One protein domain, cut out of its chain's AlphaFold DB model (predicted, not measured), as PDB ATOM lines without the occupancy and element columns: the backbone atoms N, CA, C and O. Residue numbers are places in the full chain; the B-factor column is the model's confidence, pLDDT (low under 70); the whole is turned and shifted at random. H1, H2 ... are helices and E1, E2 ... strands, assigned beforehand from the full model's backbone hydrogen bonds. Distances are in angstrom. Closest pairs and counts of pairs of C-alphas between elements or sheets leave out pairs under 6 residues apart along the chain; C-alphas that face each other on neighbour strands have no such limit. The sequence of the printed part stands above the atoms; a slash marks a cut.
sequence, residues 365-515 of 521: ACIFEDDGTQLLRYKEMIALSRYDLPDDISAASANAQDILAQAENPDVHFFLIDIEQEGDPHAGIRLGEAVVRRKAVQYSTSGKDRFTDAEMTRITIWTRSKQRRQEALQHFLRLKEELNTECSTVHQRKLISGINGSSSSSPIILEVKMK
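AT A GLANCE: This is residues 365 to 515 of the 521 residues of an uncharacterized protein of Candidatus Peribacteria bacterium RIFCSPHIGHO2_01_FULL_55_13 (UniProt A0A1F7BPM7). A twisted parallel sheet of five strands is covered on one face by a row of three helices, H2, H3 and H4, side by side and running along the strands, while on the other face H1 lies over the edge strand E1 and leaves the rest without a named helix. The printed part has 151 residues, with four named helices and five named strands in the order E1 H1 H2 E2 H3 E3 H4 E4 E5. The sheet's order is E1 E2 E3 E5 E4, and the class is mixed, helices and strands. The whole is compact, with a radius of gyration of the C-alphas of 14.8 A and spans of 47 by 35 by 26 A.

HOW THE PARTS SIT: Begin at the sheet: edge strand E1, residues 365 to 368, is parallel to E2, residues 412 to 418, with N 366 and O 414 at 2.8 A. E2 is parallel to E3, residues 457 to 463, with N 458 and O 413 at 2.8 A. E3 is parallel to E5, residues 508 to 514, with N 459 and O 509 at 2.8 A. E5 is parallel to the other edge strand, E4, residues 496 to 499; C-alphas 508 and 496 face each other at 5.3 A, but no backbone N and O are within hydrogen-bond range. H3, residues 427 to 445, is on the sheet at a height of 9.1 A, over E3 and only just over E2, on which 3 of its C-alphas fall. On the same face, H2, residues 400 to 407, is over E1 and touches residues 431 to 439 of H3, closest at the C-alphas of Ala 407 and Val 435, 5.6 A. H4, residues 466 to 486, is over E5 and E4 and touches residues 429 to 437 of H3, closest at the C-alphas of Ile 429 and Ala 472, 6.2 A. H2 and H4 each run the same way as H3, at shallow tilts of 24 and 26 degrees. H1, residues 372 to 383, is on the opposite face, over E1 at a height of 9.6 A. In H1, H2, H3 and H4 every O i to N i+4 pair is within hydrogen-bond range. E2, H3, E3 form a strand-helix-strand unit, two parallel neighbour strands with a helix between them in the chain, and its crossover is right-handed; E1, H1 H2, E2 form another. E3, H4, E4 form a split unit, with E5 between its strands and a right-handed crossover.

IN THESE COORDINATES: Find C-alpha 365 at (328.228, 133.811, 208.341), where E1 begins. H4 runs 30.5 A from C-alpha 466 at (312.028, 134.099, 189.076); H3 is 27.6 A long, E3 19.8 A and E5 19.6 A. E5 ends at C-alpha 514, at (313.976, 132.223, 195.738).

THE WHOLE: The C-alphas of Thr 373 and Val 490, the two farthest apart, are 46.9 A apart. The printed part has no cut; its long links are H1 to H2 and H3 to E3. Mean pLDDT of the printed part is 71.7, and 65 residues are under 70, among them residues 371 to 398 and 484 to 506.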
ATOM      1  N   ALA A 365     329.113 133.417 209.432       79.06
ATOM      2  CA  ALA A 365     328.228 133.811 208.341       79.06
ATOM      3  C   ALA A 365     328.331 135.308 208.015       79.06
ATOM      4  O   ALA A 365     328.574 136.139 208.888       79.06
ATOM      5  N   CYS A 366     328.104 135.659 206.750       83.06
ATOM      6  CA  CYS A 366     328.105 137.037 206.268       83.06
ATOM      7  C   CYS A 366     326.868 137.320 205.398       83.06
ATOM      8  O   CYS A 366     326.537 136.527 204.516       83.06
ATOM      9  N   ILE A 367     326.186 138.443 205.646       81.56
ATOM     10  CA  ILE A 367     324.951 138.858 204.966       81.56
ATOM     11  C   ILE A 367     325.188 140.146 204.177       81.56
ATOM     12  O   ILE A 367     325.657 141.141 204.733       81.56
ATOM     13  N   PHE A 368     324.789 140.147 202.909       84.44
ATOM     14  CA  PHE A 368     324.661 141.346 202.087       84.44
ATOM     15  C   PHE A 368     323.181 141.677 201.873       84.44
ATOM     16  O   PHE A 368     322.481 140.930 201.187       84.44
ATOM     17  N   GLU A 369     322.730 142.768 202.495       78.88
ATOM     18  CA  GLU A 369     321.336 143.221 202.522       78.88
ATOM     19  C   GLU A 369     321.272 144.732 202.797       78.88
ATOM     20  O   GLU A 369     321.928 145.212 203.727       78.88
ATOM     21  N   ASP A 370     320.475 145.466 202.019       71.31
ATOM     22  CA  ASP A 370     320.249 146.910 202.168       71.31
ATOM     23  C   ASP A 370     318.911 147.250 202.840       71.31
ATOM     24  O   ASP A 370     318.809 148.308 203.468       71.31
ATOM     25  N   ASP A 371     317.916 146.356 202.810       69.50
ATOM     26  CA  ASP A 371     316.680 146.526 203.574       69.50
ATOM     27  C   ASP A 371     316.897 146.133 205.044       69.50
ATOM     28  O   ASP A 371     317.029 144.961 205.404       69.50
ATOM     29  N   GLY A 372     316.872 147.123 205.940       65.81
ATOM     30  CA  GLY A 372     317.058 146.911 207.378       65.81
ATOM     31  C   GLY A 372     316.042 145.954 208.024       65.81
ATOM     32  O   GLY A 372     316.384 145.255 208.978       65.81
ATOM     33  N   THR A 373     314.816 145.873 207.502       65.00
ATOM     34  CA  THR A 373     313.778 144.953 208.001       65.00
ATOM     35  C   THR A 373     314.069 143.526 207.558       65.00
ATOM     36  O   THR A 373     313.935 142.577 208.335       65.00
ATOM     37  N   GLN A 374     314.496 143.369 206.307       65.00
ATOM     38  CA  GLN A 374     314.883 142.082 205.747       65.00
ATOM     39  C   GLN A 374     316.170 141.561 206.408       65.00
ATOM     40  O   GLN A 374     316.264 140.385 206.758       65.00
ATOM     41  N   LEU A 375     317.104 142.464 206.707       68.12
ATOM     42  CA  LEU A 375     318.343 142.162 207.406       68.12
ATOM     43  C   LEU A 375     318.102 141.613 208.817       68.12
ATOM     44  O   LEU A 375     318.780 140.671 209.225       68.12
ATOM     45  N   LEU A 376     317.146 142.177 209.563       63.72
ATOM     46  CA  LEU A 376     316.780 141.676 210.893       63.72
ATOM     47  C   LEU A 376     316.267 140.236 210.824       63.72
ATOM     48  O   LEU A 376     316.757 139.385 211.562       63.72
ATOM     49  N   ARG A 377     315.380 139.940 209.866       63.94
ATOM     50  CA  ARG A 377     314.892 138.572 209.633       63.94
ATOM     51  C   ARG A 377     316.029 137.615 209.296       63.94
ATOM     52  O   ARG A 377     316.061 136.494 209.785       63.94
ATOM     53  N   TYR A 378     316.995 138.050 208.492       68.62
ATOM     54  CA  TYR A 378     318.127 137.204 208.109       68.62
ATOM     55  C   TYR A 378     319.086 136.950 209.271       68.62
ATOM     56  O   TYR A 378     319.608 135.844 209.403       68.62
ATOM     57  N   LYS A 379     319.274 137.932 210.156       68.25
ATOM     58  CA  LYS A 379     320.027 137.743 211.402       68.25
ATOM     59  C   LYS A 379     319.343 136.743 212.330       68.25
ATOM     60  O   LYS A 379     320.025 135.879 212.866       68.25
ATOM     61  N   GLU A 380     318.023 136.823 212.478       63.75
ATOM     62  CA  GLU A 380     317.240 135.846 213.247       63.75
ATOM     63  C   GLU A 380     317.365 134.440 212.647       63.75
ATOM     64  O   GLU A 380     317.621 133.479 213.366       63.75
ATOM     65  N   MET A 381     317.288 134.319 211.319       64.19
ATOM     66  CA  MET A 381     317.473 133.045 210.619       64.19
ATOM     67  C   MET A 381     318.877 132.454 210.813       64.19
ATOM     68  O   MET A 381     319.003 131.246 210.996       64.19
ATOM     69  N   ILE A 382     319.931 133.278 210.812       66.31
ATOM     70  CA  ILE A 382     321.297 132.822 211.111       66.31
ATOM     71  C   ILE A 382     321.442 132.434 212.582       66.31
ATOM     72  O   ILE A 382     322.041 131.399 212.855       66.31
ATOM     73  N   ALA A 383     320.861 133.194 213.514       60.72
ATOM     74  CA  ALA A 383     320.887 132.874 214.943       60.72
ATOM     75  C   ALA A 383     320.185 131.542 215.267       60.72
ATOM     76  O   ALA A 383     320.548 130.866 216.225       60.72
ATOM     77  N   LEU A 384     319.199 131.153 214.455       53.75
ATOM     78  CA  LEU A 384     318.525 129.852 214.518       53.75
ATOM     79  C   LEU A 384     319.275 128.741 213.751       53.75
ATOM     80  O   LEU A 384     318.866 127.580 213.790       53.75
ATOM     81  N   SER A 385     320.363 129.077 213.053       60.16
ATOM     82  CA  SER A 385     321.215 128.150 212.301       60.16
ATOM     83  C   SER A 385     322.477 127.759 213.094       60.16
ATOM     84  O   SER A 385     322.685 128.187 214.223       60.16
ATOM     85  N   ARG A 386     323.354 126.926 212.513       65.50
ATOM     86  CA  ARG A 386     324.631 126.509 213.140       65.50
ATOM     87  C   ARG A 386     325.803 127.489 212.911       65.50
ATOM     88  O   ARG A 386     326.944 127.114 213.188       65.50
ATOM     89  N   TYR A 387     325.548 128.679 212.363       60.56
ATOM     90  CA  TYR A 387     326.558 129.700 212.054       60.56
ATOM     91  C   TYR A 387     326.502 130.876 213.039       60.56
ATOM     92  O   TYR A 387     325.415 131.310 213.406       60.56
ATOM     93  N   ASP A 388     327.663 131.439 213.384       64.56
ATOM     94  CA  ASP A 388     327.764 132.687 214.158       64.56
ATOM     95  C   ASP A 388     327.957 133.898 213.227       64.56
ATOM     96  O   ASP A 388     328.488 133.780 212.122       64.56
ATOM     97  N   LEU A 389     327.557 135.093 213.664       57.62
ATOM     98  CA  LEU A 389     327.914 136.338 212.977       57.62
ATOM     99  C   LEU A 389     329.254 136.860 213.532       57.62
ATOM    100  O   LEU A 389     329.437 136.829 214.746       57.62
ATOM    101  N   PRO A 390     330.184 137.353 212.692       58.38
ATOM    102  CA  PRO A 390     331.388 138.031 213.164       58.38
ATOM    103  C   PRO A 390     331.072 139.155 214.168       58.38
ATOM    104  O   PRO A 390     330.167 139.955 213.928       58.38
ATOM    105  N   ASP A 391     331.850 139.245 215.254       53.09
ATOM    106  CA  ASP A 391     331.681 140.244 216.328       53.09
ATOM    107  C   ASP A 391     331.878 141.702 215.854       53.09
ATOM    108  O   ASP A 391     331.401 142.646 216.490       53.09
ATOM    109  N   ASP A 392     332.564 141.904 214.724       52.97
ATOM    110  CA  ASP A 392     332.765 143.215 214.111       52.97
ATOM    111  C   ASP A 392     331.587 143.593 213.194       52.97
ATOM    112  O   ASP A 392     331.046 142.769 212.458       52.97
ATOM    113  N   ILE A 393     331.234 144.885 213.191       41.88
ATOM    114  CA  ILE A 393     330.065 145.545 212.553       41.88
ATOM    115  C   ILE A 393     329.861 145.217 211.044       41.88
ATOM    116  O   ILE A 393     328.858 145.596 210.448       41.88
ATOM    117  N   SER A 394     330.759 144.460 210.413       47.31
ATOM    118  CA  SER A 394     330.765 144.111 208.990       47.31
ATOM    119  C   SER A 394     330.082 142.775 208.632       47.31
ATOM    120  O   SER A 394     330.078 142.403 207.460       47.31
ATOM    121  N   ALA A 395     329.555 142.016 209.599       52.75
ATOM    122  CA  ALA A 395     328.915 140.714 209.351       52.75
ATOM    123  C   ALA A 395     327.636 140.800 208.500       52.75
ATOM    124  O   ALA A 395     327.257 139.847 207.827       52.75
ATOM    125  N   ALA A 396     326.972 141.950 208.549       57.84
ATOM    126  CA  ALA A 396     325.719 142.251 207.884       57.84
ATOM    127  C   ALA A 396     325.812 143.687 207.363       57.84
ATOM    128  O   ALA A 396     325.676 144.624 208.149       57.84
ATOM    129  N   SER A 397     326.120 143.856 206.077       63.16
ATOM    130  CA  SER A 397     326.424 145.169 205.500       63.16
ATOM    131  C   SER A 397     325.718 145.371 204.165       63.16
ATOM    132  O   SER A 397     325.678 144.468 203.333       63.16
ATOM    133  N   ALA A 398     325.237 146.594 203.938       58.22
ATOM    134  CA  ALA A 398     324.814 147.074 202.622       58.22
ATOM    135  C   ALA A 398     326.019 147.453 201.731       58.22
ATOM    136  O   ALA A 398     325.873 147.799 200.561       58.22
ATOM    137  N   ASN A 399     327.245 147.424 202.273       75.06
ATOM    138  CA  ASN A 399     328.462 147.769 201.551       75.06
ATOM    139  C   ASN A 399     329.187 146.513 201.049       75.06
ATOM    140  O   ASN A 399     329.743 145.727 201.815       75.06
ATOM    141  N   ALA A 400     329.265 146.378 199.726       78.19
ATOM    142  CA  ALA A 400     329.936 145.267 199.058       78.19
ATOM    143  C   ALA A 400     331.420 145.101 199.455       78.19
ATOM    144  O   ALA A 400     331.932 143.983 199.433       78.19
ATOM    145  N   GLN A 401     332.129 146.179 199.820       78.56
ATOM    146  CA  GLN A 401     333.542 146.087 200.221       78.56
ATOM    147  C   GLN A 401     333.737 145.312 201.528       78.56
ATOM    148  O   GLN A 401     334.718 144.578 201.659       78.56
ATOM    149  N   ASP A 402     332.784 145.423 202.450       76.06
ATOM    150  CA  ASP A 402     332.830 144.748 203.746       76.06
ATOM    151  C   ASP A 402     332.668 143.231 203.568       76.06
ATOM    152  O   ASP A 402     333.430 142.439 204.122       76.06
ATOM    153  N   ILE A 403     331.739 142.828 202.698       81.12
ATOM    154  CA  ILE A 403     331.502 141.422 202.342       81.12
ATOM    155  C   ILE A 403     332.728 140.822 201.651       81.12
ATOM    156  O   ILE A 403     333.128 139.688 201.921       81.12
ATOM    157  N   LEU A 404     333.370 141.595 200.773       82.38
ATOM    158  CA  LEU A 404     334.589 141.169 200.096       82.38
ATOM    159  C   LEU A 404     335.765 140.991 201.060       82.38
ATOM    160  O   LEU A 404     336.544 140.056 200.864       82.38
ATOM    161  N   ALA A 405     335.891 141.831 202.088       80.56
ATOM    162  CA  ALA A 405     336.895 141.646 203.134       80.56
ATOM    163  C   ALA A 405     336.654 140.337 203.908       80.56
ATOM    164  O   ALA A 405     337.590 139.572 204.133       80.56
ATOM    165  N   GLN A 406     335.393 140.012 204.213       82.88
ATOM    166  CA  GLN A 406     335.035 138.749 204.872       82.88
ATOM    167  C   GLN A 406     335.219 137.516 203.976       82.88
ATOM    168  O   GLN A 406     335.473 136.422 204.474       82.88
ATOM    169  N   ALA A 407     335.192 137.666 202.649       83.00
ATOM    170  CA  ALA A 407     335.533 136.577 201.731       83.00
ATOM    171  C   ALA A 407     336.984 136.079 201.885       83.00
ATOM    172  O   ALA A 407     337.264 134.931 201.546       83.00
ATOM    173  N   GLU A 408     337.889 136.909 202.412       81.44
ATOM    174  CA  GLU A 408     339.282 136.539 202.705       81.44
ATOM    175  C   GLU A 408     339.453 135.927 204.107       81.44
ATOM    176  O   GLU A 408     340.491 135.328 204.392       81.44
ATOM    177  N   ASN A 409     338.436 136.028 204.970       80.31
ATOM    178  CA  ASN A 409     338.449 135.441 206.303       80.31
ATOM    179  C   ASN A 409     338.278 133.908 206.206       80.31
ATOM    180  O   ASN A 409     337.286 133.440 205.629       80.31
ATOM    181  N   PRO A 410     339.222 133.103 206.734       75.25
ATOM    182  CA  PRO A 410     339.137 131.651 206.671       75.25
ATOM    183  C   PRO A 410     338.008 131.062 207.507       75.25
ATOM    184  O   PRO A 410     337.553 129.982 207.148       75.25
ATOM    185  N   ASP A 411     337.541 131.772 208.531       78.25
ATOM    186  CA  ASP A 411     336.513 131.287 209.450       78.25
ATOM    187  C   ASP A 411     335.093 131.542 208.922       78.25
ATOM    188  O   ASP A 411     334.129 131.020 209.471       78.25
ATOM    189  N   VAL A 412     334.941 132.330 207.846       82.19
ATOM    190  CA  VAL A 412     333.643 132.585 207.203       82.19
ATOM    191  C   VAL A 412     333.338 131.493 206.185       82.19
ATOM    192  O   VAL A 412     334.009 131.379 205.150       82.19
ATOM    193  N   HIS A 413     332.289 130.725 206.470       83.00
ATOM    194  CA  HIS A 413     331.867 129.551 205.708       83.00
ATOM    195  C   HIS A 413     330.462 129.697 205.106       83.00
ATOM    196  O   HIS A 413     330.061 128.849 204.310       83.00
ATOM    197  N   PHE A 414     329.730 130.776 205.405       85.12
ATOM    198  CA  PHE A 414     328.425 131.050 204.797       85.12
ATOM    199  C   PHE A 414     328.287 132.497 204.316       85.12
ATOM    200  O   PHE A 414     328.598 133.434 205.047       85.12
ATOM    201  N   PHE A 415     327.785 132.675 203.093       86.50
ATOM    202  CA  PHE A 415     327.429 133.975 202.521       86.50
ATOM    203  C   PHE A 415     325.974 133.963 202.068       86.50
ATOM    204  O   PHE A 415     325.596 133.126 201.250       86.50
ATOM    205  N   LEU A 416     325.189 134.927 202.542       86.75
ATOM    206  CA  LEU A 416     323.828 135.188 202.085       86.75
ATOM    207  C   LEU A 416     323.800 136.533 201.360       86.75
ATOM    208  O   LEU A 416     324.079 137.561 201.970       86.75
ATOM    209  N   ILE A 417     323.510 136.530 200.059       86.25
ATOM    210  CA  ILE A 417     323.624 137.722 199.209       86.25
ATOM    211  C   ILE A 417     322.292 137.989 198.513       86.25
ATOM    212  O   ILE A 417     321.883 137.194 197.661       86.25
ATOM    213  N   ASP A 418     321.641 139.111 198.825       82.38
ATOM    214  CA  ASP A 418     320.484 139.568 198.049       82.38
ATOM    215  C   ASP A 418     320.930 140.059 196.659       82.38
ATOM    216  O   ASP A 418     321.895 140.816 196.509       82.38
ATOM    217  N   ILE A 419     320.240 139.593 195.614       76.81
ATOM    218  CA  ILE A 419     320.460 140.030 194.230       76.81
ATOM    219  C   ILE A 419     320.001 141.473 194.036       76.81
ATOM    220  O   ILE A 419     320.604 142.209 193.249       76.81
ATOM    221  N   GLU A 420     318.915 141.853 194.702       72.00
ATOM    222  CA  GLU A 420     318.232 143.117 194.475       72.00
ATOM    223  C   GLU A 420     318.744 144.154 195.470       72.00
ATOM    224  O   GLU A 420     318.495 144.043 196.661       72.00
ATOM    225  N   GLN A 421     319.471 145.150 194.968       68.56
ATOM    226  CA  GLN A 421     319.848 146.339 195.727       68.56
ATOM    227  C   GLN A 421     319.146 147.554 195.134       68.56
ATOM    228  O   GLN A 421     318.879 147.603 193.922       68.56
ATOM    229  N   GLU A 422     318.877 148.553 195.964       61.12
ATOM    230  CA  GLU A 422     318.284 149.805 195.517       61.12
ATOM    231  C   GLU A 422     319.170 150.459 194.436       61.12
ATOM    232  O   GLU A 422     320.314 150.853 194.662       61.12
ATOM    233  N   GLY A 423     318.654 150.535 193.205       63.38
ATOM    234  CA  GLY A 423     319.336 151.172 192.074       63.38
ATOM    235  C   GLY A 423     320.281 150.285 191.248       63.38
ATOM    236  O   GLY A 423     320.687 150.718 190.168       63.38
ATOM    237  N   ASP A 424     320.583 149.047 191.663       72.62
ATOM    238  CA  ASP A 424     321.359 148.101 190.846       72.62
ATOM    239  C   ASP A 424     320.883 146.644 191.007       72.62
ATOM    240  O   ASP A 424     321.262 145.947 191.952       72.62
ATOM    241  N   PRO A 425     320.114 146.123 190.039       69.38
ATOM    242  CA  PRO A 425     319.512 144.798 190.143       69.38
ATOM    243  C   PRO A 425     320.484 143.638 189.855       69.38
ATOM    244  O   PRO A 425     320.060 142.485 189.803       69.38
ATOM    245  N   HIS A 426     321.765 143.925 189.601       78.12
ATOM    246  CA  HIS A 426     322.808 142.926 189.357       78.12
ATOM    247  C   HIS A 426     323.963 143.018 190.365       78.12
ATOM    248  O   HIS A 426     324.952 142.289 190.223       78.12
ATOM    249  N   ALA A 427     323.865 143.890 191.374       78.75
ATOM    250  CA  ALA A 427     324.906 144.078 192.379       78.75
ATOM    251  C   ALA A 427     325.237 142.773 193.118       78.75
ATOM    252  O   ALA A 427     326.412 142.404 193.192       78.75
ATOM    253  N   GLY A 428     324.219 142.020 193.555       81.44
ATOM    254  CA  GLY A 428     324.422 140.745 194.248       81.44
ATOM    255  C   GLY A 428     325.061 139.656 193.377       81.44
ATOM    256  O   GLY A 428     325.866 138.872 193.871       81.44
ATOM    257  N   ILE A 429     324.808 139.647 192.060       84.38
ATOM    258  CA  ILE A 429     325.467 138.706 191.133       84.38
ATOM    259  C   ILE A 429     326.967 139.014 191.040       84.38
ATOM    260  O   ILE A 429     327.790 138.113 191.192       84.38
ATOM    261  N   ARG A 430     327.333 140.291 190.846       87.31
ATOM    262  CA  ARG A 430     328.745 140.707 190.751       87.31
ATOM    263  C   ARG A 430     329.494 140.490 192.064       87.31
ATOM    264  O   ARG A 430     330.659 140.092 192.048       87.31
ATOM    265  N   LEU A 431     328.829 140.733 193.193       85.06
ATOM    266  CA  LEU A 431     329.391 140.460 194.511       85.06
ATOM    267  C   LEU A 431     329.590 138.955 194.723       85.06
ATOM    268  O   LEU A 431     330.685 138.540 195.099       85.06
ATOM    269  N   GLY A 432     328.583 138.137 194.407       86.81
ATOM    270  CA  GLY A 432     328.674 136.680 194.475       86.81
ATOM    271  C   GLY A 432     329.821 136.120 193.630       86.81
ATOM    272  O   GLY A 432     330.600 135.309 194.125       86.81
ATOM    273  N   GLU A 433     330.001 136.602 192.394       88.88
ATOM    274  CA  GLU A 433     331.152 136.233 191.554       88.88
ATOM    275  C   GLU A 433     332.484 136.558 192.245       88.88
ATOM    276  O   GLU A 433     333.379 135.711 192.324       88.88
ATOM    277  N   ALA A 434     332.621 137.774 192.773       86.12
ATOM    278  CA  ALA A 434     333.848 138.210 193.424       86.12
ATOM    279  C   ALA A 434     334.160 137.400 194.700       86.12
ATOM    280  O   ALA A 434     335.323 137.051 194.925       86.12
ATOM    281  N   VAL A 435     333.142 137.035 195.492       86.69
ATOM    282  CA  VAL A 435     333.285 136.146 196.661       86.69
ATOM    283  C   VAL A 435     333.744 134.751 196.230       86.69
ATOM    284  O   VAL A 435     334.732 134.239 196.765       86.69
ATOM    285  N   VAL A 436     333.097 134.158 195.217       86.56
ATOM    286  CA  VAL A 436     333.467 132.838 194.671       86.56
ATOM    287  C   VAL A 436     334.928 132.830 194.216       86.56
ATOM    288  O   VAL A 436     335.678 131.918 194.572       86.56
ATOM    289  N   ARG A 437     335.367 133.853 193.468       85.38
ATOM    290  CA  ARG A 437     336.752 133.948 192.980       85.38
ATOM    291  C   ARG A 437     337.765 134.056 194.127       85.38
ATOM    292  O   ARG A 437     338.790 133.377 194.084       85.38
ATOM    293  N   ARG A 438     337.483 134.841 195.174       84.94
ATOM    294  CA  ARG A 438     338.369 134.965 196.352       84.94
ATOM    295  C   ARG A 438     338.500 133.650 197.120       84.94
ATOM    296  O   ARG A 438     339.617 133.203 197.379       84.94
ATOM    297  N   LYS A 439     337.380 132.973 197.394       84.69
ATOM    298  CA  LYS A 439     337.388 131.659 198.054       84.69
ATOM    299  C   LYS A 439     338.079 130.593 197.202       84.69
ATOM    300  O   LYS A 439     338.834 129.783 197.732       84.69
ATOM    301  N   ALA A 440     337.916 130.618 195.880       79.88
ATOM    302  CA  ALA A 440     338.616 129.698 194.980       79.88
ATOM    303  C   ALA A 440     340.150 129.843 195.066       79.88
ATOM    304  O   ALA A 440     340.872 128.841 195.103       79.88
ATOM    305  N   VAL A 441     340.666 131.073 195.166       80.00
ATOM    306  CA  VAL A 441     342.100 131.334 195.395       80.00
ATOM    307  C   VAL A 441     342.546 130.786 196.757       80.00
ATOM    308  O   VAL A 441     343.580 130.123 196.860       80.00
ATOM    309  N   GLN A 442     341.745 130.982 197.802       79.50
ATOM    310  CA  GLN A 442     342.038 130.455 199.134       79.50
ATOM    311  C   GLN A 442     342.103 128.914 199.148       79.50
ATOM    312  O   GLN A 442     343.042 128.319 199.676       79.50
ATOM    313  N   TYR A 443     341.144 128.239 198.514       77.94
ATOM    314  CA  TYR A 443     341.117 126.777 198.470       77.94
ATOM    315  C   TYR A 443     342.210 126.181 197.580       77.94
ATOM    316  O   TYR A 443     342.791 125.154 197.943       77.94
ATOM    317  N   SER A 444     342.539 126.822 196.456       70.75
ATOM    318  CA  SER A 444     343.634 126.374 195.581       70.75
ATOM    319  C   SER A 444     345.009 126.493 196.250       70.75
ATOM    320  O   SER A 444     345.876 125.653 196.016       70.75
ATOM    321  N   THR A 445     345.192 127.471 197.142       70.19
ATOM    322  CA  THR A 445     346.434 127.662 197.914       70.19
ATOM    323  C   THR A 445     346.512 126.809 199.186       70.19
ATOM    324  O   THR A 445     347.609 126.580 199.692       70.19
ATOM    325  N   SER A 446     345.389 126.266 199.674       70.25
ATOM    326  CA  SER A 446     345.330 125.464 200.911       70.25
ATOM    327  C   SER A 446     346.057 124.111 200.856       70.25
ATOM    328  O   SER A 446     346.369 123.534 201.896       70.25
ATOM    329  N   GLY A 447     346.281 123.554 199.660       63.34
ATOM    330  CA  GLY A 447     346.917 122.244 199.464       63.34
ATOM    331  C   GLY A 447     346.094 121.017 199.905       63.34
ATOM    332  O   GLY A 447     346.508 119.896 199.624       63.34
ATOM    333  N   LYS A 448     344.916 121.178 200.529       65.94
ATOM    334  CA  LYS A 448     344.103 120.075 201.098       65.94
ATOM    335  C   LYS A 448     343.313 119.278 200.058       65.94
ATOM    336  O   LYS A 448     342.513 119.868 199.347       65.94
ATOM    337  N   ASP A 449     343.461 117.950 200.010       60.19
ATOM    338  CA  ASP A 449     342.761 117.064 199.051       60.19
ATOM    339  C   ASP A 449     341.279 116.821 199.327       60.19
ATOM    340  O   ASP A 449     340.538 116.449 198.416       60.19
ATOM    341  N   ARG A 450     340.844 117.008 200.573       63.62
ATOM    342  CA  ARG A 450     339.461 116.811 201.005       63.62
ATOM    343  C   ARG A 450     339.083 117.900 201.994       63.62
ATOM    344  O   ARG A 450     339.920 118.307 202.797       63.62
ATOM    345  N   PHE A 451     337.828 118.320 201.923       68.62
ATOM    346  CA  PHE A 451     337.213 119.272 202.836       68.62
ATOM    347  C   PHE A 451     336.075 118.560 203.552       68.62
ATOM    348  O   PHE A 451     335.316 117.821 202.921       68.62
ATOM    349  N   THR A 452     336.005 118.732 204.865       67.06
ATOM    350  CA  THR A 452     334.833 118.343 205.653       67.06
ATOM    351  C   THR A 452     333.697 119.334 205.412       67.06
ATOM    352  O   THR A 452     333.949 120.458 204.982       67.06
ATOM    353  N   ASP A 453     332.453 118.946 205.699       63.69
ATOM    354  CA  ASP A 453     331.284 119.822 205.507       63.69
ATOM    355  C   ASP A 453     331.404 121.146 206.287       63.69
ATOM    356  O   ASP A 453     330.909 122.170 205.829       63.69
ATOM    357  N   ALA A 454     332.118 121.145 207.419       63.50
ATOM    358  CA  ALA A 454     332.409 122.334 208.223       63.50
ATOM    359  C   ALA A 454     333.466 123.269 207.601       63.50
ATOM    360  O   ALA A 454     333.546 124.430 207.970       63.50
ATOM    361  N   GLU A 455     334.280 122.783 206.657       69.94
ATOM    362  CA  GLU A 455     335.330 123.563 205.981       69.94
ATOM    363  C   GLU A 455     334.897 124.062 204.591       69.94
ATOM    364  O   GLU A 455     335.655 124.778 203.921       69.94
ATOM    365  N   MET A 456     333.716 123.649 204.118       76.00
ATOM    366  CA  MET A 456     333.158 124.080 202.837       76.00
ATOM    367  C   MET A 456     332.515 125.458 202.977       76.00
ATOM    368  O   MET A 456     331.808 125.733 203.941       76.00
ATOM    369  N   THR A 457     332.718 126.319 201.981       83.38
ATOM    370  CA  THR A 457     332.025 127.606 201.921       83.38
ATOM    371  C   THR A 457     330.734 127.448 201.133       83.38
ATOM    372  O   THR A 457     330.764 127.052 199.965       83.38
ATOM    373  N   ARG A 458     329.605 127.812 201.737       85.06
ATOM    374  CA  ARG A 458     328.310 127.908 201.064       85.06
ATOM    375  C   ARG A 458     327.988 129.365 200.739       85.06
ATOM    376  O   ARG A 458     328.128 130.248 201.579       85.06
ATOM    377  N   ILE A 459     327.576 129.611 199.503       86.69
ATOM    378  CA  ILE A 459     327.207 130.931 198.993       86.69
ATOM    379  C   ILE A 459     325.786 130.821 198.446       86.69
ATOM    380  O   ILE A 459     325.554 130.134 197.451       86.69
ATOM    381  N   THR A 460     324.848 131.500 199.094       86.56
ATOM    382  CA  THR A 460     323.436 131.524 198.717       86.56
ATOM    383  C   THR A 460     323.095 132.890 198.141       86.56
ATOM    384  O   THR A 460     323.150 133.912 198.824       86.56
ATOM    385  N   ILE A 461     322.738 132.897 196.861       84.19
ATOM    386  CA  ILE A 461     322.287 134.072 196.125       84.19
ATOM    387  C   ILE A 461     320.758 134.081 196.145       84.19
ATOM    388  O   ILE A 461     320.126 133.151 195.633       84.19
ATOM    389  N   TRP A 462     320.163 135.115 196.734       83.88
ATOM    390  CA  TRP A 462     318.741 135.140 197.063       83.88
ATOM    391  C   TRP A 462     317.984 136.208 196.273       83.88
ATOM    392  O   TRP A 462     318.478 137.309 196.056       83.88
ATOM    393  N   THR A 463     316.780 135.886 195.797       76.75
ATOM    394  CA  THR A 463     315.958 136.829 195.020       76.75
ATOM    395  C   THR A 463     314.471 136.530 195.134       76.75
ATOM    396  O   THR A 463     314.060 135.383 195.272       76.75
ATOM    397  N   ARG A 464     313.623 137.559 195.046       74.38
ATOM    398  CA  ARG A 464     312.165 137.385 194.916       74.38
ATOM    399  C   ARG A 464     311.717 137.196 193.464       74.38
ATOM    400  O   ARG A 464     310.565 136.848 193.222       74.38
ATOM    401  N   SER A 465     312.602 137.416 192.491       77.38
ATOM    402  CA  SER A 465     312.271 137.373 191.070       77.38
ATOM    403  C   SER A 465     312.723 136.069 190.413       77.38
ATOM    404  O   SER A 465     313.916 135.780 190.300       77.38
ATOM    405  N   LYS A 466     311.757 135.312 189.874       77.38
ATOM    406  CA  LYS A 466     312.028 134.099 189.076       77.38
ATOM    407  C   LYS A 466     312.932 134.395 187.874       77.38
ATOM    408  O   LYS A 466     313.790 133.584 187.542       77.38
ATOM    409  N   GLN A 467     312.768 135.562 187.250       80.75
ATOM    410  CA  GLN A 467     313.610 135.998 186.137       80.75
ATOM    411  C   GLN A 467     315.055 136.237 186.597       80.75
ATOM    412  O   GLN A 467     315.990 135.715 185.993       80.75
ATOM    413  N   ARG A 468     315.249 136.959 187.709       78.00
ATOM    414  CA  ARG A 468     316.590 137.224 188.261       78.00
ATOM    415  C   ARG A 468     317.287 135.952 188.720       78.00
ATOM    416  O   ARG A 468     318.489 135.808 188.516       78.00
ATOM    417  N   ARG A 469     316.530 134.989 189.252       81.94
ATOM    418  CA  ARG A 469     317.044 133.654 189.574       81.94
ATOM    419  C   ARG A 469     317.627 132.966 188.340       81.94
ATOM    420  O   ARG A 469     318.713 132.404 188.422       81.94
ATOM    421  N   GLN A 470     316.935 133.017 187.200       79.81
ATOM    422  CA  GLN A 470     317.427 132.424 185.951       79.81
ATOM    423  C   GLN A 470     318.683 133.133 185.426       79.81
ATOM    424  O   GLN A 470     319.627 132.462 185.012       79.81
ATOM    425  N   GLU A 471     318.728 134.466 185.487       83.44
ATOM    426  CA  GLU A 471     319.898 135.261 185.083       83.44
ATOM    427  C   GLU A 471     321.131 134.936 185.943       83.44
ATOM    428  O   GLU A 471     322.211 134.669 185.410       83.44
ATOM    429  N   ALA A 472     320.963 134.887 187.267       82.56
ATOM    430  CA  ALA A 472     322.023 134.502 188.193       82.56
ATOM    431  C   ALA A 472     322.473 133.051 187.963       82.56
ATOM    432  O   ALA A 472     323.671 132.787 187.875       82.56
ATOM    433  N   LEU A 473     321.533 132.118 187.781       83.56
ATOM    434  CA  LEU A 473     321.840 130.718 187.481       83.56
ATOM    435  C   LEU A 473     322.701 130.587 186.214       83.56
ATOM    436  O   LEU A 473     323.718 129.896 186.236       83.56
ATOM    437  N   GLN A 474     322.337 131.277 185.130       84.56
ATOM    438  CA  GLN A 474     323.111 131.274 183.884       84.56
ATOM    439  C   GLN A 474     324.512 131.869 184.069       84.56
ATOM    440  O   GLN A 474     325.492 131.300 183.582       84.56
ATOM    441  N   HIS A 475     324.619 132.986 184.792       86.88
ATOM    442  CA  HIS A 475     325.898 133.626 185.082       86.88
ATOM    443  C   HIS A 475     326.836 132.692 185.861       86.88
ATOM    444  O   HIS A 475     327.984 132.482 185.467       86.88
ATOM    445  N   PHE A 476     326.341 132.065 186.928       84.25
ATOM    446  CA  PHE A 476     327.157 131.198 187.769       84.25
ATOM    447  C   PHE A 476     327.489 129.850 187.119       84.25
ATOM    448  O   PHE A 476     328.561 129.301 187.383       84.25
ATOM    449  N   LEU A 477     326.631 129.332 186.228       79.56
ATOM    450  CA  LEU A 477     326.959 128.166 185.400       79.56
ATOM    451  C   LEU A 477     328.191 128.448 184.534       79.56
ATOM    452  O   LEU A 477     329.118 127.639 184.505       79.56
ATOM    453  N   ARG A 478     328.237 129.628 183.908       83.56
ATOM    454  CA  ARG A 478     329.391 130.074 183.125       83.56
ATOM    455  C   ARG A 478     330.634 130.276 183.998       83.56
ATOM    456  O   ARG A 478     331.696 129.769 183.655       83.56
ATOM    457  N   LEU A 479     330.503 130.944 185.148       82.06
ATOM    458  CA  LEU A 479     331.617 131.149 186.086       82.06
ATOM    459  C   LEU A 479     332.235 129.820 186.549       82.06
ATOM    460  O   LEU A 479     333.455 129.691 186.658       82.06
ATOM    461  N   LYS A 480     331.398 128.810 186.805       79.62
ATOM    462  CA  LYS A 480     331.843 127.457 187.153       79.62
ATOM    463  C   LYS A 480     332.676 126.824 186.041       79.62
ATOM    464  O   LYS A 480     333.673 126.168 186.340       79.62
ATOM    465  N   GLU A 481     332.259 126.956 184.786       78.00
ATOM    466  CA  GLU A 481     333.026 126.450 183.645       78.00
ATOM    467  C   GLU A 481     334.379 127.166 183.539       78.00
ATOM    468  O   GLU A 481     335.409 126.496 183.475       78.00
ATOM    469  N   GLU A 482     334.388 128.498 183.649       81.12
ATOM    470  CA  GLU A 482     335.600 129.328 183.623       81.12
ATOM    471  C   GLU A 482     336.599 128.914 184.722       81.12
ATOM    472  O   GLU A 482     337.731 128.523 184.423       81.12
ATOM    473  N   LEU A 483     336.175 128.871 185.989       73.44
ATOM    474  CA  LEU A 483     337.058 128.546 187.120       73.44
ATOM    475  C   LEU A 483     337.609 127.115 187.082       73.44
ATOM    476  O   LEU A 483     338.755 126.878 187.470       73.44
ATOM    477  N   ASN A 484     336.817 126.155 186.595       69.81
ATOM    478  CA  ASN A 484     337.287 124.780 186.431       69.81
ATOM    479  C   ASN A 484     338.303 124.642 185.280       69.81
ATOM    480  O   ASN A 484     339.084 123.693 185.289       69.81
ATOM    481  N   THR A 485     338.315 125.564 184.310       69.25
ATOM    482  CA  THR A 485     339.340 125.603 183.251       69.25
ATOM    483  C   THR A 485     340.615 126.350 183.657       69.25
ATOM    484  O   THR A 485     341.699 125.975 183.213       69.25
ATOM    485  N   GLU A 486     340.518 127.361 184.525       68.12
ATOM    486  CA  GLU A 486     341.661 128.174 184.979       68.12
ATOM    487  C   GLU A 486     342.567 127.441 185.995       68.12
ATOM    488  O   GLU A 486     343.787 127.634 186.007       68.12
ATOM    489  N   CYS A 487     342.010 126.547 186.823       57.00
ATOM    490  CA  CYS A 487     342.760 125.784 187.829       57.00
ATOM    491  C   CYS A 487     343.464 124.550 187.233       57.00
ATOM    492  O   CYS A 487     342.966 123.428 187.281       57.00
ATOM    493  N   SER A 488     344.658 124.759 186.676       50.81
ATOM    494  CA  SER A 488     345.442 123.751 185.938       50.81
ATOM    495  C   SER A 488     346.447 122.926 186.770       50.81
ATOM    496  O   SER A 488     347.230 122.156 186.211       50.81
ATOM    497  N   THR A 489     346.453 123.019 188.105       49.09
ATOM    498  CA  THR A 489     347.436 122.318 188.955       49.09
ATOM    499  C   THR A 489     346.952 120.951 189.465       49.09
ATOM    500  O   THR A 489     346.354 120.849 190.525       49.09
ATOM    501  N   VAL A 490     347.300 119.892 188.717       44.38
ATOM    502  CA  VAL A 490     347.601 118.473 189.086       44.38
ATOM    503  C   VAL A 490     346.616 117.660 189.958       44.38
ATOM    504  O   VAL A 490     346.678 116.436 189.930       44.38
ATOM    505  N   HIS A 491     345.649 118.250 190.652       46.59
ATOM    506  CA  HIS A 491     344.569 117.518 191.312       46.59
ATOM    507  C   HIS A 491     343.266 117.924 190.639       46.59
ATOM    508  O   HIS A 491     342.856 119.076 190.726       46.59
ATOM    509  N   GLN A 492     342.636 116.981 189.930       50.28
ATOM    510  CA  GLN A 492     341.327 117.142 189.289       50.28
ATOM    511  C   GLN A 492     340.234 117.392 190.347       50.28
ATOM    512  O   GLN A 492     339.416 116.522 190.637       50.28
ATOM    513  N   ARG A 493     340.227 118.576 190.962       54.09
ATOM    514  CA  ARG A 493     339.203 119.029 191.902       54.09
ATOM    515  C   ARG A 493     338.257 119.957 191.151       54.09
ATOM    516  O   ARG A 493     338.678 120.994 190.648       54.09
ATOM    517  N   LYS A 494     336.974 119.603 191.083       63.53
ATOM    518  CA  LYS A 494     335.924 120.559 190.701       63.53
ATOM    519  C   LYS A 494     335.802 121.561 191.849       63.53
ATOM    520  O   LYS A 494     335.479 121.145 192.959       63.53
ATOM    521  N   LEU A 495     336.070 122.847 191.618       66.06
ATOM    522  CA  LEU A 495     335.968 123.869 192.674       66.06
ATOM    523  C   LEU A 495     334.515 124.106 193.103       66.06
ATOM    524  O   LEU A 495     334.254 124.341 194.279       66.06
ATOM    525  N   ILE A 496     333.587 123.974 192.152       63.47
ATOM    526  CA  ILE A 496     332.143 124.146 192.333       63.47
ATOM    527  C   ILE A 496     331.452 122.882 191.806       63.47
ATOM    528  O   ILE A 496     331.550 122.574 190.611       63.47
ATOM    529  N   SER A 497     330.774 122.120 192.667       54.75
ATOM    530  CA  SER A 497     330.216 120.808 192.295       54.75
ATOM    531  C   SER A 497     328.850 120.901 191.618       54.75
ATOM    532  O   SER A 497     328.608 120.196 190.634       54.75
ATOM    533  N   GLY A 498     327.995 121.830 192.036       54.62
ATOM    534  CA  GLY A 498     326.623 121.978 191.555       54.62
ATOM    535  C   GLY A 498     326.112 123.392 191.792       54.62
ATOM    536  O   GLY A 498     326.586 124.066 192.699       54.62
ATOM    537  N   ILE A 499     325.183 123.830 190.942       55.66
ATOM    538  CA  ILE A 499     324.291 124.939 191.273       55.66
ATOM    539  C   ILE A 499     322.933 124.286 191.493       55.66
ATOM    540  O   ILE A 499     322.433 123.631 190.578       55.66
ATOM    541  N   ASN A 500     322.407 124.382 192.716       51.78
ATOM    542  CA  ASN A 500     321.181 123.713 193.178       51.78
ATOM    543  C   ASN A 500     321.249 122.162 193.207       51.78
ATOM    544  O   ASN A 500     320.321 121.491 192.760       51.78
ATOM    545  N   GLY A 501     322.333 121.566 193.727       42.38
ATOM    546  CA  GLY A 501     322.414 120.106 193.908       42.38
ATOM    547  C   GLY A 501     323.565 119.616 194.799       42.38
ATOM    548  O   GLY A 501     324.647 120.201 194.810       42.38
ATOM    549  N   SER A 502     323.328 118.511 195.517       40.44
ATOM    550  CA  SER A 502     324.226 117.921 196.522       40.44
ATOM    551  C   SER A 502     325.417 117.177 195.906       40.44
ATOM    552  O   SER A 502     325.241 116.203 195.170       40.44
ATOM    553  N   SER A 503     326.641 117.565 196.259       48.66
ATOM    554  CA  SER A 503     327.845 116.787 195.957       48.66
ATOM    555  C   SER A 503     328.917 117.023 197.019       48.66
ATOM    556  O   SER A 503     329.342 118.149 197.257       48.66
ATOM    557  N   SER A 504     329.380 115.925 197.615       48.88
ATOM    558  CA  SER A 504     330.208 115.857 198.825       48.88
ATOM    559  C   SER A 504     331.719 116.032 198.593       48.88
ATOM    560  O   SER A 504     332.519 115.395 199.276       48.88
ATOM    561  N   SER A 505     332.151 116.788 197.576       55.81
ATOM    562  CA  SER A 505     333.587 116.845 197.231       55.81
ATOM    563  C   SER A 505     334.124 118.184 196.726       55.81
ATOM    564  O   SER A 505     335.308 118.251 196.396       55.81
ATOM    565  N   SER A 506     333.303 119.232 196.630       68.56
ATOM    566  CA  SER A 506     333.762 120.562 196.200       68.56
ATOM    567  C   SER A 506     333.810 121.526 197.381       68.56
ATOM    568  O   SER A 506     332.865 121.546 198.160       68.56
ATOM    569  N   PRO A 507     334.872 122.337 197.513       72.06
ATOM    570  CA  PRO A 507     335.024 123.246 198.646       72.06
ATOM    571  C   PRO A 507     334.058 124.439 198.620       72.06
ATOM    572  O   PRO A 507     333.882 125.082 199.651       72.06
ATOM    573  N   ILE A 508     333.453 124.751 197.466       78.88
ATOM    574  CA  ILE A 508     332.455 125.817 197.324       78.88
ATOM    575  C   ILE A 508     331.121 125.212 196.878       78.88
ATOM    576  O   ILE A 508     331.038 124.569 195.824       78.88
ATOM    577  N   ILE A 509     330.080 125.471 197.666       79.06
ATOM    578  CA  ILE A 509     328.679 125.171 197.360       79.06
ATOM    579  C   ILE A 509     328.003 126.490 196.993       79.06
ATOM    580  O   ILE A 509     328.032 127.434 197.776       79.06
ATOM    581  N   LEU A 510     327.421 126.570 195.799       80.00
ATOM    582  CA  LEU A 510     326.782 127.784 195.300       80.00
ATOM    583  C   LEU A 510     325.325 127.501 194.952       80.00
ATOM    584  O   LEU A 510     325.032 126.605 194.161       80.00
ATOM    585  N   GLU A 511     324.419 128.288 195.512       82.69
ATOM    586  CA  GLU A 511     322.979 128.105 195.361       82.69
ATOM    587  C   GLU A 511     322.322 129.407 194.922       82.69
ATOM    588  O   GLU A 511     322.684 130.488 195.384       82.69
ATOM    589  N   VAL A 512     321.346 129.299 194.018       79.69
ATOM    590  CA  VAL A 512     320.515 130.437 193.609       79.69
ATOM    591  C   VAL A 512     319.069 130.106 193.953       79.69
ATOM    592  O   VAL A 512     318.415 129.295 193.278       79.69
ATOM    593  N   LYS A 513     318.587 130.744 195.018       77.56
ATOM    594  CA  LYS A 513     317.311 130.440 195.663       77.56
ATOM    595  C   LYS A 513     316.318 131.584 195.526       77.56
ATOM    596  O   LYS A 513     316.690 132.752 195.385       77.56
ATOM    597  N   MET A 514     315.040 131.235 195.565       76.31
ATOM    598  CA  MET A 514     313.976 132.223 195.738       76.31
ATOM    599  C   MET A 514     313.856 132.608 197.219       76.31
ATOM    600  O   MET A 514     314.084 131.761 198.072       76.31
ATOM    601  N   LYS A 515     313.447 133.842 197.544       69.56
ATOM    602  CA  LYS A 515     313.264 134.311 198.940       69.56
ATOM    603  C   LYS A 515     312.250 133.498 199.763       69.56
ATOM    604  O   LYS A 515     312.241 133.598 200.980       69.56
TER     605      LYS A 515